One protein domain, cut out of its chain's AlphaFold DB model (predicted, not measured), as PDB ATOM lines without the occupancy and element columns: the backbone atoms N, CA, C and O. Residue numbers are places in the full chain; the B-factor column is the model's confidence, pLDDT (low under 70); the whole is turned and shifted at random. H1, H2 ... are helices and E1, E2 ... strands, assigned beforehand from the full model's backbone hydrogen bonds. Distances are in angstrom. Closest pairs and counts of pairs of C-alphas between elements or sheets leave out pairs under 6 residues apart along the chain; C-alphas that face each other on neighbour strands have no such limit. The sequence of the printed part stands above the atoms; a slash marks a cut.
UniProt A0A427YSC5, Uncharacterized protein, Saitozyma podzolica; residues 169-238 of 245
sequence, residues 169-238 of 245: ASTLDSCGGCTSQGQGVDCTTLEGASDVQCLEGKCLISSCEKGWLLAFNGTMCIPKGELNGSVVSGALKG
ATOM      1  N   ALA A 169     173.254 193.748  82.338       96.81
ATOM      2  CA  ALA A 169     173.575 195.143  82.605       96.81
ATOM      3  C   ALA A 169     172.366 195.952  83.105       96.81
ATOM      4  O   ALA A 169     172.579 197.014  83.696       96.81
ATOM      5  N   SER A 170     171.138 195.468  82.878       96.75
ATOM      6  CA  SER A 170     169.895 196.196  83.173       96.75
ATOM      7  C   SER A 170     168.797 195.361  83.849       96.75
ATOM      8  O   SER A 170     167.869 195.923  84.437       96.75
ATOM      9  N   THR A 171     168.894 194.030  83.833       96.94
ATOM     10  CA  THR A 171     167.929 193.140  84.487       96.94
ATOM     11  C   THR A 171     168.093 193.156  86.011       96.94
ATOM     12  O   THR A 171     169.163 192.851  86.532       96.94
ATOM     13  N   LEU A 172     167.014 193.469  86.738       97.12
ATOM     14  CA  LEU A 172     167.017 193.631  88.202       97.12
ATOM     15  C   LEU A 172     167.315 192.344  88.983       97.12
ATOM     16  O   LEU A 172     168.048 192.399  89.964       97.12
ATOM     17  N   ASP A 173     166.749 191.213  88.564       95.88
ATOM     18  CA  ASP A 173     166.856 189.929  89.279       95.88
ATOM     19  C   ASP A 173     168.170 189.175  89.003       95.88
ATOM     20  O   ASP A 173     168.477 188.178  89.660       95.88
ATOM     21  N   SER A 174     168.949 189.657  88.034       96.94
ATOM     22  CA  SER A 174     170.185 189.056  87.524       96.94
ATOM     23  C   SER A 174     171.197 190.143  87.163       96.94
ATOM     24  O   SER A 174     171.831 190.122  86.104       96.94
ATOM     25  N   CYS A 175     171.321 191.139  88.039       97.69
ATOM     26  CA  CYS A 175     172.177 192.286  87.800       97.69
ATOM     27  C   CYS A 175     173.650 191.901  87.960       97.69
ATOM     28  O   CYS A 175     174.051 191.304  88.963       97.69
ATOM     29  N   GLY A 176     174.466 192.226  86.960       96.88
ATOM     30  CA  GLY A 176     175.900 191.931  86.930       96.88
ATOM     31  C   GLY A 176     176.253 190.474  86.614       96.88
ATOM     32  O   GLY A 176     177.427 190.171  86.410       96.88
ATOM     33  N   GLY A 177     175.268 189.578  86.513       95.94
ATOM     34  CA  GLY A 177     175.479 188.175  86.166       95.94
ATOM     35  C   GLY A 177     174.258 187.300  86.437       95.94
ATOM     36  O   GLY A 177     173.236 187.748  86.942       95.94
ATOM     37  N   CYS A 178     174.360 186.012  86.123       95.12
ATOM     38  CA  CYS A 178     173.261 185.076  86.336       95.12
ATOM     39  C   CYS A 178     173.100 184.725  87.823       95.12
ATOM     40  O   CYS A 178     173.915 183.980  88.383       95.12
ATOM     41  N   THR A 179     172.026 185.196  88.463       94.88
ATOM     42  CA  THR A 179     171.715 184.879  89.872       94.88
ATOM     43  C   THR A 179     171.518 183.378  90.084       94.88
ATOM     44  O   THR A 179     172.009 182.819  91.062       94.88
ATOM     45  N   SER A 180     170.923 182.675  89.110       90.88
ATOM     46  CA  SER A 180     170.761 181.210  89.125       90.88
ATOM     47  C   SER A 180     172.076 180.423  89.180       90.88
ATOM     48  O   SER A 180     172.080 179.235  89.503       90.88
ATOM     49  N   GLN A 181     173.191 181.078  88.862       91.31
ATOM     50  CA  GLN A 181     174.537 180.511  88.859       91.31
ATOM     51  C   GLN A 181     175.436 181.154  89.927       91.31
ATOM     52  O   GLN A 181     176.629 180.860  89.969       91.31
ATOM     53  N   GLY A 182     174.885 182.027  90.780       93.25
ATOM     54  CA  GLY A 182     175.630 182.743  91.817       93.25
ATOM     55  C   GLY A 182     176.597 183.801  91.280       93.25
ATOM     56  O   GLY A 182     177.573 184.121  91.951       93.25
ATOM     57  N   GLN A 183     176.370 184.307  90.064       94.94
ATOM     58  CA  GLN A 183     177.246 185.286  89.405       94.94
ATOM     59  C   GLN A 183     176.701 186.718  89.439       94.94
ATOM     60  O   GLN A 183     177.450 187.646  89.151       94.94
ATOM     61  N   GLY A 184     175.419 186.899  89.761       95.62
ATOM     62  CA  GLY A 184     174.769 188.205  89.852       95.62
ATOM     63  C   GLY A 184     173.998 188.395  91.146       95.62
ATOM     64  O   GLY A 184     174.003 187.532  92.028       95.62
ATOM     65  N   VAL A 185     173.357 189.554  91.242       96.56
ATOM     66  CA  VAL A 185     172.588 189.989  92.406       96.56
ATOM     67  C   VAL A 185     171.161 190.294  91.974       96.56
ATOM     68  O   VAL A 185     170.942 190.994  90.987       96.56
ATOM     69  N   ASP A 186     170.194 189.813  92.752       96.81
ATOM     70  CA  ASP A 186     168.813 190.271  92.658       96.81
ATOM     71  C   ASP A 186     168.656 191.572  93.456       96.81
ATOM     72  O   ASP A 186     168.537 191.561  94.685       96.81
ATOM     73  N   CYS A 187     168.666 192.709  92.757       97.25
ATOM     74  CA  CYS A 187     168.561 194.026  93.380       97.25
ATOM     75  C   CYS A 187     167.225 194.228  94.115       97.25
ATOM     76  O   CYS A 187     167.145 195.093  94.983       97.25
ATOM     77  N   THR A 188     166.181 193.449  93.805       95.69
ATOM     78  CA  THR A 188     164.861 193.573  94.450       95.69
ATOM     79  C   THR A 188     164.838 193.016  95.873       95.69
ATOM     80  O   THR A 188     163.913 193.286  96.634       95.69
ATOM     81  N   THR A 189     165.884 192.280  96.255       96.19
ATOM     82  CA  THR A 189     166.037 191.676  97.586       96.19
ATOM     83  C   THR A 189     166.861 192.530  98.553       96.19
ATOM     84  O   THR A 189     167.115 192.110  99.682       96.19
ATOM     85  N   LEU A 190     167.289 193.727  98.131       95.38
ATOM     86  CA  LEU A 190     168.072 194.637  98.964       95.38
ATOM     87  C   LEU A 190     167.238 195.166 100.136       95.38
ATOM     88  O   LEU A 190     166.176 195.759  99.960       95.38
ATOM     89  N   GLU A 191     167.753 194.970 101.346       96.06
ATOM     90  CA  GLU A 191     167.030 195.289 102.571       96.06
ATOM     91  C   GLU A 191     166.756 196.794 102.710       96.06
ATOM     92  O   GLU A 191     167.637 197.635 102.509       96.06
ATOM     93  N   GLY A 192     165.510 197.128 103.054       95.19
ATOM     94  CA  GLY A 192     165.066 198.504 103.260       95.19
ATOM     95  C   GLY A 192     165.014 199.354 101.989       95.19
ATOM     96  O   GLY A 192     164.711 200.544 102.087       95.19
ATOM     97  N   ALA A 193     165.307 198.791 100.814       97.06
ATOM     98  CA  ALA A 193     165.182 199.473  99.534       97.06
ATOM     99  C   ALA A 193     163.717 199.479  99.074       97.06
ATOM    100  O   ALA A 193     163.053 198.449  99.092       97.06
ATOM    101  N   SER A 194     163.215 200.636  98.638       96.75
ATOM    102  CA  SER A 194     161.866 200.759  98.064       96.75
ATOM    103  C   SER A 194     161.869 200.908  96.547       96.75
ATOM    104  O   SER A 194     160.888 200.557  95.902       96.75
ATOM    105  N   ASP A 195     162.948 201.447  95.977       96.56
ATOM    106  CA  ASP A 195     163.133 201.543  94.531       96.56
ATOM    107  C   ASP A 195     164.594 201.280  94.177       96.56
ATOM    108  O   ASP A 195     165.504 201.859  94.782       96.56
ATOM    109  N   VAL A 196     164.803 200.404  93.199       97.56
ATOM    110  CA  VAL A 196     166.115 199.881  92.813       97.56
ATOM    111  C   VAL A 196     166.264 199.863  91.302       97.56
ATOM    112  O   VAL A 196     165.294 199.735  90.556       97.56
ATOM    113  N   GLN A 197     167.504 199.972  90.848       96.88
ATOM    114  CA  GLN A 197     167.874 199.930  89.442       96.88
ATOM    115  C   GLN A 197     169.103 199.046  89.260       96.88
ATOM    116  O   GLN A 197     169.991 199.022  90.113       96.88
ATOM    117  N   CYS A 198     169.170 198.347  88.130       97.50
ATOM    118  CA  CYS A 198     170.400 197.737  87.653       97.50
ATOM    119  C   CYS A 198     170.975 198.649  86.573       97.50
ATOM    120  O   CYS A 198     170.337 198.870  85.544       97.50
ATOM    121  N   LEU A 199     172.153 199.213  86.828       96.19
ATOM    122  CA  LEU A 199     172.834 200.093  85.889       96.19
ATOM    123  C   LEU A 199     174.256 199.591  85.671       96.19
ATOM    124  O   LEU A 199     175.035 199.492  86.619       96.19
ATOM    125  N   GLU A 200     174.580 199.259  84.421       95.81
ATOM    126  CA  GLU A 200     175.892 198.726  84.026       95.81
ATOM    127  C   GLU A 200     176.320 197.517  84.882       95.81
ATOM    128  O   GLU A 200     177.489 197.357  85.241       95.81
ATOM    129  N   GLY A 201     175.353 196.668  85.245       96.38
ATOM    130  CA  GLY A 201     175.587 195.471  86.055       96.38
ATOM    131  C   GLY A 201     175.813 195.742  87.545       96.38
ATOM    132  O   GLY A 201     176.372 194.897  88.243       96.38
ATOM    133  N   LYS A 202     175.405 196.914  88.049       96.56
ATOM    134  CA  LYS A 202     175.461 197.265  89.472       96.56
ATOM    135  C   LYS A 202     174.083 197.648  89.992       96.56
ATOM    136  O   LYS A 202     173.379 198.439  89.367       96.56
ATOM    137  N   CYS A 203     173.739 197.136  91.170       97.19
ATOM    138  CA  CYS A 203     172.545 197.574  91.877       97.19
ATOM    139  C   CYS A 203     172.745 198.985  92.439       97.19
ATOM    140  O   CYS A 203     173.693 199.235  93.191       97.19
ATOM    141  N   LEU A 204     171.825 199.881  92.107       96.75
ATOM    142  CA  LEU A 204     171.702 201.217  92.673       96.75
ATOM    143  C   LEU A 204     170.336 201.342  93.339       96.75
ATOM    144  O   LEU A 204     169.329 200.884  92.802       96.75
ATOM    145  N   ILE A 205     170.301 201.969  94.508       97.25
ATOM    146  CA  ILE A 205     169.071 202.231  95.246       97.25
ATOM    147  C   ILE A 205     168.689 203.695  95.031       97.25
ATOM    148  O   ILE A 205     169.427 204.604  95.413       97.25
ATOM    149  N   SER A 206     167.516 203.920  94.444       93.88
ATOM    150  CA  SER A 206     166.963 205.260  94.220       93.88
ATOM    151  C   SER A 206     166.249 205.790  95.461       93.88
ATOM    152  O   SER A 206     166.271 206.989  95.739       93.88
ATOM    153  N   SER A 207     165.587 204.906  96.215       95.25
ATOM    154  CA  SER A 207     164.878 205.275  97.440       95.25
ATOM    155  C   SER A 207     164.817 204.126  98.444       95.25
ATOM    156  O   SER A 207     164.849 202.953  98.071       95.25
ATOM    157  N   CYS A 208     164.725 204.488  99.725       97.19
ATOM    158  CA  CYS A 208     164.579 203.551 100.833       97.19
ATOM    159  C   CYS A 208     163.175 203.621 101.440       97.19
ATOM    160  O   CYS A 208     162.534 204.677 101.455       97.19
ATOM    161  N   GLU A 209     162.744 202.511 102.029       96.94
ATOM    162  CA  GLU A 209     161.495 202.395 102.764       96.94
ATOM    163  C   GLU A 209     161.408 203.371 103.950       96.94
ATOM    164  O   GLU A 209     162.391 203.910 104.479       96.94
ATOM    165  N   LYS A 210     160.181 203.584 104.436       95.12
ATOM    166  CA  LYS A 210     159.948 204.420 105.615       95.12
ATOM    167  C   LYS A 210     160.693 203.845 106.823       95.12
ATOM    168  O   LYS A 210     160.462 202.717 107.228       95.12
ATOM    169  N   GLY A 211     161.520 204.678 107.453       92.94
ATOM    170  CA  GLY A 211     162.341 204.265 108.598       92.94
ATOM    171  C   GLY A 211     163.797 203.982 108.234       92.94
ATOM    172  O   GLY A 211     164.598 203.784 109.138       92.94
ATOM    173  N   TRP A 212     164.151 204.081 106.953       95.62
ATOM    174  CA  TRP A 212     165.499 203.874 106.438       95.62
ATOM    175  C   TRP A 212     166.057 205.146 105.787       95.62
ATOM    176  O   TRP A 212     165.316 206.088 105.482       95.62
ATOM    177  N   LEU A 213     167.375 205.206 105.622       93.81
ATOM    178  CA  LEU A 213     168.098 206.285 104.950       93.81
ATOM    179  C   LEU A 213     169.074 205.717 103.927       93.81
ATOM    180  O   LEU A 213     169.780 204.754 104.214       93.81
ATOM    181  N   LEU A 214     169.133 206.344 102.754       93.19
ATOM    182  CA  LEU A 214     170.051 205.954 101.691       93.19
ATOM    183  C   LEU A 214     171.491 206.297 102.087       93.19
ATOM    184  O   LEU A 214     171.785 207.437 102.458       93.19
ATOM    185  N   ALA A 215     172.389 205.317 102.006       89.38
ATOM    186  CA  ALA A 215     173.813 205.547 102.194       89.38
ATOM    187  C   ALA A 215     174.382 206.433 101.077       89.38
ATOM    188  O   ALA A 215     173.902 206.423  99.947       89.38
ATOM    189  N   PHE A 216     175.454 207.172 101.375       87.75
ATOM    190  CA  PHE A 216     176.055 208.129 100.435       87.75
ATOM    191  C   PHE A 216     176.491 207.501  99.100       87.75
ATOM    192  O   PHE A 216     176.471 208.160  98.066       87.75
ATOM    193  N   ASN A 217     176.875 206.225  99.113       85.81
ATOM    194  CA  ASN A 217     177.276 205.499  97.911       85.81
ATOM    195  C   ASN A 217     176.090 205.000  97.062       85.81
ATOM    196  O   ASN A 217     176.321 204.470  95.981       85.81
ATOM    197  N   GLY A 218     174.849 205.138  97.542       89.12
ATOM    198  CA  GLY A 218     173.645 204.719  96.828       89.12
ATOM    199  C   GLY A 218     173.444 203.204  96.729       89.12
ATOM    200  O   GLY A 218     172.641 202.769  95.911       89.12
ATOM    201  N   THR A 219     174.159 202.384  97.511       90.62
ATOM    202  CA  THR A 219     174.108 200.911  97.379       90.62
ATOM    203  C   THR A 219     173.432 200.198  98.546       90.62
ATOM    204  O   THR A 219     173.313 198.977  98.519       90.62
ATOM    205  N   MET A 220     173.053 200.916  99.605       93.12
ATOM    206  CA  MET A 220     172.393 200.330 100.776       93.12
ATOM    207  C   MET A 220     171.498 201.336 101.495       93.12
ATOM    208  O   MET A 220     171.746 202.544 101.470       93.12
ATOM    209  N   CYS A 221     170.486 200.809 102.174       94.81
ATOM    210  CA  CYS A 221     169.640 201.545 103.095       94.81
ATOM    211  C   CYS A 221     170.062 201.229 104.533       94.81
ATOM    212  O   CYS A 221     170.344 200.084 104.866       94.81
ATOM    213  N   ILE A 222     170.104 202.245 105.394       93.94
ATOM    214  CA  ILE A 222     170.500 202.131 106.803       93.94
ATOM    215  C   ILE A 222     169.284 202.459 107.683       93.94
ATOM    216  O   ILE A 222     168.657 203.504 107.459       93.94
ATOM    217  N   PRO A 223     168.932 201.640 108.692       93.00
ATOM    218  CA  PRO A 223     167.837 201.949 109.602       93.00
ATOM    219  C   PRO A 223     168.085 203.265 110.347       93.00
ATOM    220  O   PRO A 223     169.134 203.477 110.955       93.00
ATOM    221  N   LYS A 224     167.084 204.148 110.391       87.94
ATOM    222  CA  LYS A 224     167.161 205.414 111.145       87.94
ATOM    223  C   LYS A 224     167.420 205.190 112.637       87.94
ATOM    224  O   LYS A 224     168.034 206.040 113.270       87.94
ATOM    225  N   GLY A 225     166.964 204.060 113.182       79.31
ATOM    226  CA  GLY A 225     167.157 203.687 114.588       79.31
ATOM    227  C   GLY A 225     168.602 203.340 114.964       79.31
ATOM    228  O   GLY A 225     168.932 203.361 116.145       79.31
ATOM    229  N   GLU A 226     169.469 203.066 113.986       63.25
ATOM    230  CA  GLU A 226     170.889 202.756 114.211       63.25
ATOM    231  C   GLU A 226     171.796 203.994 114.117       63.25
ATOM    232  O   GLU A 226     172.974 203.949 114.472       63.25
ATOM    233  N   LEU A 227     171.247 205.146 113.719       62.25
ATOM    234  CA  LEU A 227     171.962 206.421 113.656       62.25
ATOM    235  C   LEU A 227     172.006 207.114 115.023       62.25
ATOM    236  O   LEU A 227     171.610 208.269 115.179       62.25
ATOM    237  N   ASN A 228     172.532 206.426 116.032       56.53
ATOM    238  CA  ASN A 228     172.804 207.032 117.331       56.53
ATOM    239  C   ASN A 228     174.077 207.896 117.254       56.53
ATOM    240  O   ASN A 228     175.185 207.427 117.494       56.53
ATOM    241  N   GLY A 229     173.910 209.171 116.885       53.47
ATOM    242  CA  GLY A 229     174.745 210.329 117.264       53.47
ATOM    243  C   GLY A 229     176.202 210.439 116.771       53.47
ATOM    244  O   GLY A 229     176.670 211.555 116.554       53.47
ATOM    245  N   SER A 230     176.934 209.343 116.556       52.06
ATOM    246  CA  SER A 230     178.380 209.391 116.257       52.06
ATOM    247  C   SER A 230     178.708 209.520 114.769       52.06
ATOM    248  O   SER A 230     179.660 210.207 114.404       52.06
ATOM    249  N   VAL A 231     177.909 208.914 113.886       54.66
ATOM    250  CA  VAL A 231     178.202 208.887 112.438       54.66
ATOM    251  C   VAL A 231     177.921 210.246 111.781       54.66
ATOM    252  O   VAL A 231     178.662 210.691 110.904       54.66
ATOM    253  N   VAL A 232     176.914 210.969 112.281       54.12
ATOM    254  CA  VAL A 232     176.532 212.299 111.778       54.12
ATOM    255  C   VAL A 232     177.588 213.364 112.122       54.12
ATOM    256  O   VAL A 232     177.845 214.255 111.314       54.12
ATOM    257  N   SER A 233     178.289 213.230 113.258       53.03
ATOM    258  CA  SER A 233     179.407 214.123 113.613       53.03
ATOM    259  C   SER A 233     180.625 213.966 112.698       53.03
ATOM    260  O   SER A 233     181.348 214.936 112.492       53.03
ATOM    261  N   GLY A 234     180.869 212.776 112.136       49.03
ATOM    262  CA  GLY A 234     181.985 212.550 111.210       49.03
ATOM    263  C   GLY A 234     181.734 213.144 109.822       49.03
ATOM    264  O   GLY A 234     182.615 213.794 109.260       49.03
ATOM    265  N   ALA A 235     180.516 212.977 109.300       52.47
ATOM    266  CA  ALA A 235     180.138 213.465 107.974       52.47
ATOM    267  C   ALA A 235     179.988 214.999 107.918       52.47
ATOM    268  O   ALA A 235     180.422 215.619 106.949       52.47
ATOM    269  N   LEU A 236     179.452 215.633 108.971       52.59
ATOM    270  CA  LEU A 236     179.329 217.099 109.026       52.59
ATOM    271  C   LEU A 236     180.666 217.802 109.319       52.59
ATOM    272  O   LEU A 236     180.959 218.814 108.685       52.59
ATOM    273  N   LYS A 237     181.540 217.236 110.171       49.50
ATOM    274  CA  LYS A 237     182.885 217.804 110.419       49.50
ATOM    275  C   LYS A 237     183.811 217.750 109.199       49.50
ATOM    276  O   LYS A 237     184.780 218.504 109.136       49.50
ATOM    277  N   GLY A 238     183.532 216.874 108.229       47.25
ATOM    278  CA  GLY A 238     184.218 216.865 106.934       47.25
ATOM    279  C   GLY A 238     183.788 218.020 106.026       47.25
ATOM    280  O   GLY A 238     184.630 218.601 105.346       47.25
TER     281      GLY A 238
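This is residues 169 to 238 of the 245 residues of an uncharacterized protein of Saitozyma podzolica (UniProt A0A427YSC5). The model is a row of small parts: a two-strand hairpin, E1 and E2, in the middle, a shorter hairpin, E3 and E4, beyond the open end of the first, and a tail at the far end made by residues 228 to 238, which stick out and hold H1. At the opposite end a looped stretch without a named element, within residues 169 to 192, winds about before it leads into E1. The printed part has 70 residues with four named strands and then one named helix, in the order E1, E2, E3, E4, H1; each sheet has two antiparallel strands. The class is mixed, helices and strands, with under half of the printed residues in named elements. The whole is loose, with a radius of gyration of the C-alphas of 14.1 A, and elongated, spanning 41 by 24 by 19 A.

E1, residues 193 to 199, begins with C-alpha 193 at (165.182, 199.473, 99.534) and is 15.7 A long from first to last C-alpha. E2, residues 202 to 208, is 16.9 A long and ends with C-alpha 208 at (164.579, 203.551, 100.833). E3 is residues 212 to 214, 6.9 A, and E4 is residues 221 to 223, 6.8 A. H1, residues 230 to 238, is 13.3 A long and ends with C-alpha 238 at (184.218, 216.865, 106.934).

E1 and E2 form a hairpin of antiparallel neighbours, with 153 degrees between their directions. N 197 and O 204 are 2.8 A apart, and N 204 and O 197 also 2.8 A, both within hydrogen-bond range. The closest C-alphas of E2 and E3 are those of Cys 208 and Leu 214, 6.0 A apart. The closest C-alphas of E2 and E4 are those of Cys 208 and Cys 221, at 5.9 A. E1 and E3 are apart, but only just: their closest C-alphas are 8.2 A apart. E3 and E4 form the second hairpin, antiparallel at 145 degrees, with N 213 and O 222 at 2.8 A, within hydrogen-bond range. H1 is apart from E1, E2 and E3; in it 4 of 5 O i to N i+4 pairs are within hydrogen-bond range.

The two C-alphas farthest apart are those of Ser 180 and Lys 237, 44.0 A. Residues 228 to 238, of which 230 to 238 belong to H1, stand free; the body without them spans 35 by 18 by 15 A. The printed part has no cut. The links E1 to E2 and E2 to E3 are tight, E3 to E4 and E4 to H1 short, and no link is long. The mean pLDDT of the printed part is 87.0; residues 226 to 238 are under 70.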